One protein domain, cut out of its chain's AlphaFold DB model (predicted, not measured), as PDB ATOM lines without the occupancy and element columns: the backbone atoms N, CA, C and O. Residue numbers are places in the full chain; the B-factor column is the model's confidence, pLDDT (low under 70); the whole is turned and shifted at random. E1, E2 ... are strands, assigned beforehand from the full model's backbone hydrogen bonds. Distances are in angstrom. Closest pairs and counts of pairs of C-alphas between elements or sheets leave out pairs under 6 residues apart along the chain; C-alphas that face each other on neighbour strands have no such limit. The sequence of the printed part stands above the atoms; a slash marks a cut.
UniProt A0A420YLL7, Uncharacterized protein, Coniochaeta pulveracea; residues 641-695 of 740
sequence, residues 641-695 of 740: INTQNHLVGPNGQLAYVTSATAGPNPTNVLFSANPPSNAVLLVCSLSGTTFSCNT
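What this domain is: This is residues 641 to 695 of the 740 residues of an uncharacterized protein of Coniochaeta pulveracea (UniProt A0A420YLL7). What does the model look like? It is one strongly twisted sheet made of two hairpins, E1 with E2 and E3 with E4, joined through E1 and E3. Residues 661 to 666, between E1 and E2, stick out at one end, and the turn between E3 and E4 lies at the other. What is it built of? The printed part has 55 residues, with four named strands, E1, E2, E3 and E4 along the chain, and no named helix; the order across the sheet is E2 E1 E3 E4, all antiparallel, and the class is all strand, with under half of the residues, 24, in named elements. How large is it? It is only just compact, close to loose, with a radius of gyration of the C-alphas of 12.1 A, and only just elongated, spanning 36 by 24 by 16 A.

How they stand to each other: How does the first hairpin pair? E1, residues 654 to 658, and E2, residues 669 to 672, are antiparallel at 131 degrees, with N 670 and O 656 2.8 A apart. Where does E3, residues 679 to 687, join? Its residues 679 to 681 pair with E1, antiparallel at 122 degrees, with N 657 and O 680 2.9 A apart. What pairs with its other part? In staggered pairing, residues 682 to 687 pair with E4, residues 690 to 695, antiparallel at 158 degrees, with N 694 and O 683 2.8 A apart. The edge strands E2 and E4 are apart.

Where its parts are: Where does E1 begin? C-alpha 654 is at (-22.937, -21.480, -19.314); E1 is 12.8 A long and E2 9.8 A. How long are the others? E3 measures 25.5 A and E4 16.9 A, ending at C-alpha 695, (-18.968, -11.287, -25.541).

The domain as a whole: Which C-alphas are farthest apart? Those of Ala 662 and Gly 688, at 35.9 A. Are there cuts or long links? The printed part has no cut, and no link between its named strands is long. Where is confidence low? The pLDDT is under 70 at residues 659 to 667 and 689 to 690.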
ATOM      1  N   ILE A 641     -28.261 -23.959 -27.115       86.50
ATOM      2  CA  ILE A 641     -28.467 -22.529 -26.876       86.50
ATOM      3  C   ILE A 641     -29.737 -22.413 -26.041       86.50
ATOM      4  O   ILE A 641     -30.775 -22.944 -26.432       86.50
ATOM      5  N   ASN A 642     -29.666 -21.756 -24.885       87.38
ATOM      6  CA  ASN A 642     -30.850 -21.563 -24.048       87.38
ATOM      7  C   ASN A 642     -31.726 -20.397 -24.543       87.38
ATOM      8  O   ASN A 642     -31.348 -19.627 -25.426       87.38
ATOM      9  N   THR A 643     -32.891 -20.216 -23.920       82.94
ATOM     10  CA  THR A 643     -33.852 -19.153 -24.267       82.94
ATOM     11  C   THR A 643     -33.338 -17.725 -24.025       82.94
ATOM     12  O   THR A 643     -33.988 -16.769 -24.444       82.94
ATOM     13  N   GLN A 644     -32.168 -17.551 -23.399       88.94
ATOM     14  CA  GLN A 644     -31.467 -16.270 -23.254       88.94
ATOM     15  C   GLN A 644     -30.343 -16.072 -24.292       88.94
ATOM     16  O   GLN A 644     -29.571 -15.122 -24.181       88.94
ATOM     17  N   ASN A 645     -30.246 -16.932 -25.314       88.12
ATOM     18  CA  ASN A 645     -29.166 -16.947 -26.309       88.12
ATOM     19  C   ASN A 645     -27.766 -17.184 -25.705       88.12
ATOM     20  O   ASN A 645     -26.765 -16.720 -26.248       88.12
ATOM     21  N   HIS A 646     -27.652 -17.897 -24.583       90.81
ATOM     22  CA  HIS A 646     -26.357 -18.317 -24.038       90.81
ATOM     23  C   HIS A 646     -25.993 -19.711 -24.555       90.81
ATOM     24  O   HIS A 646     -26.854 -20.588 -24.617       90.81
ATOM     25  N   LEU A 647     -24.715 -19.933 -24.874       88.25
ATOM     26  CA  LEU A 647     -24.200 -21.272 -25.174       88.25
ATOM     27  C   LEU A 647     -24.070 -22.079 -23.873       88.25
ATOM     28  O   LEU A 647     -23.440 -21.620 -22.915       88.25
ATOM     29  N   VAL A 648     -24.645 -23.279 -23.854       89.56
ATOM     30  CA  VAL A 648     -24.734 -24.158 -22.683       89.56
ATOM     31  C   VAL A 648     -24.088 -25.508 -22.994       89.56
ATOM     32  O   VAL A 648     -24.330 -26.100 -24.044       89.56
ATOM     33  N   GLY A 649     -23.236 -25.989 -22.089       88.50
ATOM     34  CA  GLY A 649     -22.653 -27.333 -22.163       88.50
ATOM     35  C   GLY A 649     -23.618 -28.419 -21.665       88.50
ATOM     36  O   GLY A 649     -24.589 -28.094 -20.978       88.50
ATOM     37  N   PRO A 650     -23.326 -29.710 -21.908       78.38
ATOM     38  CA  PRO A 650     -24.250 -30.821 -21.631       78.38
ATOM     39  C   PRO A 650     -24.680 -30.955 -20.156       78.38
ATOM     40  O   PRO A 650     -25.712 -31.543 -19.862       78.38
ATOM     41  N   ASN A 651     -23.938 -30.346 -19.222       85.62
ATOM     42  CA  ASN A 651     -24.263 -30.296 -17.789       85.62
ATOM     43  C   ASN A 651     -25.019 -29.012 -17.363       85.62
ATOM     44  O   ASN A 651     -24.920 -28.600 -16.207       85.62
ATOM     45  N   GLY A 652     -25.691 -28.312 -18.285       88.81
ATOM     46  CA  GLY A 652     -26.451 -27.081 -17.998       88.81
ATOM     47  C   GLY A 652     -25.599 -25.841 -17.679       88.81
ATOM     48  O   GLY A 652     -26.121 -24.819 -17.240       88.81
ATOM     49  N   GLN A 653     -24.280 -25.915 -17.878       93.75
ATOM     50  CA  GLN A 653     -23.328 -24.859 -17.519       93.75
ATOM     51  C   GLN A 653     -23.161 -23.841 -18.650       93.75
ATOM     52  O   GLN A 653     -23.019 -24.233 -19.807       93.75
ATOM     53  N   LEU A 654     -23.112 -22.547 -18.322       91.81
ATOM     54  CA  LEU A 654     -22.937 -21.480 -19.314       91.81
ATOM     55  C   LEU A 654     -21.476 -21.369 -19.781       91.81
ATOM     56  O   LEU A 654     -20.545 -21.606 -19.006       91.81
ATOM     57  N   ALA A 655     -21.282 -20.982 -21.043       90.69
ATOM     58  CA  ALA A 655     -19.974 -20.724 -21.639       90.69
ATOM     59  C   ALA A 655     -19.465 -19.302 -21.346       90.69
ATOM     60  O   ALA A 655     -20.122 -18.308 -21.668       90.69
ATOM     61  N   TYR A 656     -18.243 -19.191 -20.828       91.75
ATOM     62  CA  TYR A 656     -17.565 -17.919 -20.580       91.75
ATOM     63  C   TYR A 656     -16.188 -17.882 -21.242       91.75
ATOM     64  O   TYR A 656     -15.479 -18.884 -21.270       91.75
ATOM     65  N   VAL A 657     -15.757 -16.709 -21.700       88.81
ATOM     66  CA  VAL A 657     -14.367 -16.453 -22.107       88.81
ATOM     67  C   VAL A 657     -13.632 -15.731 -20.986       88.81
ATOM     68  O   VAL A 657     -14.060 -14.670 -20.533       88.81
ATOM     69  N   THR A 658     -12.497 -16.281 -20.556       80.25
ATOM     70  CA  THR A 658     -11.550 -15.581 -19.677       80.25
ATOM     71  C   THR A 658     -10.511 -14.841 -20.513       80.25
ATOM     72  O   THR A 658      -9.955 -15.378 -21.476       80.25
ATOM     73  N   SER A 659     -10.225 -13.587 -20.159       67.88
ATOM     74  CA  SER A 659      -9.140 -12.837 -20.790       67.88
ATOM     75  C   SER A 659      -7.784 -13.386 -20.336       67.88
ATOM     76  O   SER A 659      -7.456 -13.386 -19.149       67.88
ATOM     77  N   ALA A 660      -6.981 -13.861 -21.290       51.75
ATOM     78  CA  ALA A 660      -5.599 -14.239 -21.029       51.75
ATOM     79  C   ALA A 660      -4.759 -12.978 -20.773       51.75
ATOM     80  O   ALA A 660      -4.778 -12.032 -21.564       51.75
ATOM     81  N   THR A 661      -4.007 -12.955 -19.672       45.50
ATOM     82  CA  THR A 661      -3.200 -11.798 -19.271       45.50
ATOM     83  C   THR A 661      -2.031 -11.583 -20.240       45.50
ATOM     84  O   THR A 661      -1.012 -12.260 -20.141       45.50
ATOM     85  N   ALA A 662      -2.183 -10.632 -21.168       40.94
ATOM     86  CA  ALA A 662      -1.127 -10.082 -22.027       40.94
ATOM     87  C   ALA A 662      -0.174 -11.119 -22.675       40.94
ATOM     88  O   ALA A 662       1.045 -11.042 -22.527       40.94
ATOM     89  N   GLY A 663      -0.725 -12.076 -23.433       41.47
ATOM     90  CA  GLY A 663       0.054 -13.038 -24.223       41.47
ATOM     91  C   GLY A 663      -0.628 -13.398 -25.553       41.47
ATOM     92  O   GLY A 663      -1.851 -13.325 -25.639       41.47
ATOM     93  N   PRO A 664       0.121 -13.804 -26.598       36.62
ATOM     94  CA  PRO A 664      -0.404 -14.003 -27.958       36.62
ATOM     95  C   PRO A 664      -1.183 -15.322 -28.176       36.62
ATOM     96  O   PRO A 664      -1.400 -15.720 -29.317       36.62
ATOM     97  N   ASN A 665      -1.586 -16.008 -27.104       41.84
ATOM     98  CA  ASN A 665      -2.253 -17.315 -27.145       41.84
ATOM     99  C   ASN A 665      -3.790 -17.186 -27.053       41.84
ATOM    100  O   ASN A 665      -4.289 -16.154 -26.600       41.84
ATOM    101  N   PRO A 666      -4.556 -18.201 -27.504       45.78
ATOM    102  CA  PRO A 666      -6.010 -18.103 -27.622       45.78
ATOM    103  C   PRO A 666      -6.733 -17.943 -26.277       45.78
ATOM    104  O   PRO A 666      -6.316 -18.465 -25.245       45.78
ATOM    105  N   THR A 667      -7.868 -17.247 -26.323       64.56
ATOM    106  CA  THR A 667      -8.861 -17.189 -25.244       64.56
ATOM    107  C   THR A 667      -9.522 -18.550 -25.047       64.56
ATOM    108  O   THR A 667     -10.168 -19.057 -25.964       64.56
ATOM    109  N   ASN A 668      -9.412 -19.104 -23.840       73.19
ATOM    110  CA  ASN A 668     -10.105 -20.334 -23.470       73.19
ATOM    111  C   ASN A 668     -11.596 -20.064 -23.226       73.19
ATOM    112  O   ASN A 668     -11.954 -19.088 -22.562       73.19
ATOM    113  N   VAL A 669     -12.449 -20.967 -23.714       83.75
ATOM    114  CA  VAL A 669     -13.866 -21.037 -23.331       83.75
ATOM    115  C   VAL A 669     -13.984 -21.993 -22.147       83.75
ATOM    116  O   VAL A 669     -13.590 -23.154 -22.241       83.75
ATOM    117  N   LEU A 670     -14.510 -21.501 -21.029       87.19
ATOM    118  CA  LEU A 670     -14.770 -22.258 -19.812       87.19
ATOM    119  C   LEU A 670     -16.280 -22.436 -19.645       87.19
ATOM    120  O   LEU A 670     -17.014 -21.452 -19.577       87.19
ATOM    121  N   PHE A 671     -16.725 -23.681 -19.512       90.31
ATOM    122  CA  PHE A 671     -18.059 -23.989 -19.006       90.31
ATOM    123  C   PHE A 671     -17.993 -24.050 -17.478       90.31
ATOM    124  O   PHE A 671     -17.104 -24.699 -16.924       90.31
ATOM    125  N   SER A 672     -18.873 -23.319 -16.793       86.19
ATOM    126  CA  SER A 672     -18.967 -23.345 -15.329       86.19
ATOM    127  C   SER A 672     -20.344 -22.891 -14.850       86.19
ATOM    128  O   SER A 672     -20.981 -22.047 -15.475       86.19
ATOM    129  N   ALA A 673     -20.784 -23.400 -13.697       88.31
ATOM    130  CA  ALA A 673     -21.903 -22.821 -12.947       88.31
ATOM    131  C   ALA A 673     -21.489 -21.569 -12.141       88.31
ATOM    132  O   ALA A 673     -22.332 -20.754 -11.783       88.31
ATOM    133  N   ASN A 674     -20.189 -21.411 -11.865       89.19
ATOM    134  CA  ASN A 674     -19.600 -20.281 -11.145       89.19
ATOM    135  C   ASN A 674     -18.389 -19.749 -11.942       89.19
ATOM    136  O   ASN A 674     -17.302 -20.334 -11.854       89.19
ATOM    137  N   PRO A 675     -18.543 -18.702 -12.770       87.00
ATOM    138  CA  PRO A 675     -17.422 -18.107 -13.497       87.00
ATOM    139  C   PRO A 675     -16.444 -17.388 -12.548       87.00
ATOM    140  O   PRO A 675     -16.874 -16.824 -11.538       87.00
ATOM    141  N   PRO A 676     -15.135 -17.330 -12.863       80.81
ATOM    142  CA  PRO A 676     -14.229 -16.415 -12.178       80.81
ATOM    143  C   PRO A 676     -14.593 -14.958 -12.515       80.81
ATOM    144  O   PRO A 676     -15.131 -14.666 -13.582       80.81
ATOM    145  N   SER A 677     -14.269 -14.025 -11.617       85.69
ATOM    146  CA  SER A 677     -14.726 -12.622 -11.661       85.69
ATOM    147  C   SER A 677     -14.233 -11.786 -12.855       85.69
ATOM    148  O   SER A 677     -14.637 -10.634 -12.997       85.69
ATOM    149  N   ASN A 678     -13.378 -12.346 -13.713       82.19
ATOM    150  CA  ASN A 678     -12.878 -11.746 -14.952       82.19
ATOM    151  C   ASN A 678     -13.379 -12.450 -16.232       82.19
ATOM    152  O   ASN A 678     -12.860 -12.168 -17.314       82.19
ATOM    153  N   ALA A 679     -14.327 -13.386 -16.133       85.31
ATOM    154  CA  ALA A 679     -14.885 -14.079 -17.291       85.31
ATOM    155  C   ALA A 679     -16.088 -13.326 -17.879       85.31
ATOM    156  O   ALA A 679     -16.945 -12.834 -17.145       85.31
ATOM    157  N   VAL A 680     -16.181 -13.273 -19.208       87.81
ATOM    158  CA  VAL A 680     -17.295 -12.643 -19.929       87.81
ATOM    159  C   VAL A 680     -18.171 -13.722 -20.558       87.81
ATOM    160  O   VAL A 680     -17.669 -14.633 -21.214       87.81
ATOM    161  N   LEU A 681     -19.482 -13.622 -20.343       90.62
ATOM    162  CA  LEU A 681     -20.481 -14.558 -20.858       90.62
ATOM    163  C   LEU A 681     -20.558 -14.505 -22.392       90.62
ATOM    164  O   LEU A 681     -20.561 -13.419 -22.982       90.62
ATOM    165  N   LEU A 682     -20.637 -15.678 -23.025       89.69
ATOM    166  CA  LEU A 682     -20.840 -15.805 -24.466       89.69
ATOM    167  C   LEU A 682     -22.337 -15.780 -24.801       89.69
ATOM    168  O   LEU A 682     -23.089 -16.665 -24.389       89.69
ATOM    169  N   VAL A 683     -22.750 -14.783 -25.582       86.19
ATOM    170  CA  VAL A 683     -24.102 -14.683 -26.146       86.19
ATOM    171  C   VAL A 683     -24.015 -15.050 -27.623       86.19
ATOM    172  O   VAL A 683     -23.263 -14.423 -28.370       86.19
ATOM    173  N   CYS A 684     -24.749 -16.074 -28.045       86.06
ATOM    174  CA  CYS A 684     -24.696 -16.642 -29.385       86.06
ATOM    175  C   CYS A 684     -26.077 -16.648 -30.040       86.06
ATOM    176  O   CYS A 684     -27.040 -17.132 -29.455       86.06
ATOM    177  N   SER A 685     -26.166 -16.159 -31.275       80.19
ATOM    178  CA  SER A 685     -27.383 -16.194 -32.085       80.19
ATOM    179  C   SER A 685     -27.184 -17.010 -33.361       80.19
ATOM    180  O   SER A 685     -26.100 -17.028 -33.951       80.19
ATOM    181  N   LEU A 686     -28.258 -17.662 -33.811       70.56
ATOM    182  CA  LEU A 686     -28.405 -18.042 -35.213       70.56
ATOM    183  C   LEU A 686     -29.159 -16.935 -35.954       70.56
ATOM    184  O   LEU A 686     -30.133 -16.377 -35.451       70.56
ATOM    185  N   SER A 687     -28.727 -16.647 -37.177       71.56
ATOM    186  CA  SER A 687     -29.471 -15.847 -38.145       71.56
ATOM    187  C   SER A 687     -29.394 -16.549 -39.498       71.56
ATOM    188  O   SER A 687     -28.340 -16.591 -40.138       71.56
ATOM    189  N   GLY A 688     -30.494 -17.203 -39.883       80.62
ATOM    190  CA  GLY A 688     -30.483 -18.192 -40.962       80.62
ATOM    191  C   GLY A 688     -29.449 -19.291 -40.688       80.62
ATOM    192  O   GLY A 688     -29.360 -19.814 -39.581       80.62
ATOM    193  N   THR A 689     -28.613 -19.591 -41.682       63.12
ATOM    194  CA  THR A 689     -27.517 -20.572 -41.584       63.12
ATOM    195  C   THR A 689     -26.259 -20.051 -40.871       63.12
ATOM    196  O   THR A 689     -25.261 -20.767 -40.797       63.12
ATOM    197  N   THR A 690     -26.258 -18.814 -40.358       55.97
ATOM    198  CA  THR A 690     -25.079 -18.204 -39.721       55.97
ATOM    199  C   THR A 690     -25.182 -18.256 -38.201       55.97
ATOM    200  O   THR A 690     -26.050 -17.614 -37.616       55.97
ATOM    201  N   PHE A 691     -24.253 -18.967 -37.559       76.69
ATOM    202  CA  PHE A 691     -24.043 -18.948 -36.110       76.69
ATOM    203  C   PHE A 691     -22.992 -17.891 -35.743       76.69
ATOM    204  O   PHE A 691     -21.903 -17.871 -36.322       76.69
ATOM    205  N   SER A 692     -23.303 -17.010 -34.792       80.12
ATOM    206  CA  SER A 692     -22.420 -15.924 -34.356       80.12
ATOM    207  C   SER A 692     -22.448 -15.773 -32.840       80.12
ATOM    208  O   SER A 692     -23.520 -15.661 -32.253       80.12
ATOM    209  N   CYS A 693     -21.274 -15.735 -32.208       83.44
ATOM    210  CA  CYS A 693     -21.118 -15.525 -30.769       83.44
ATOM    211  C   CYS A 693     -20.380 -14.216 -30.486       83.44
ATOM    212  O   CYS A 693     -19.356 -13.928 -31.108       83.44
ATOM    213  N   ASN A 694     -20.855 -13.463 -29.498       84.12
ATOM    214  CA  ASN A 694     -20.230 -12.240 -29.017       84.12
ATOM    215  C   ASN A 694     -20.133 -12.243 -27.484       84.12
ATOM    216  O   ASN A 694     -21.026 -12.718 -26.780       84.12
ATOM    217  N   THR A 695     -19.059 -11.668 -26.954       77.88
ATOM    218  CA  THR A 695     -18.968 -11.287 -25.541       77.88
ATOM    219  C   THR A 695     -19.835 -10.048 -25.330       77.88
ATOM    220  O   THR A 695     -19.541  -9.002 -25.904       77.88
TER     221      THR A 695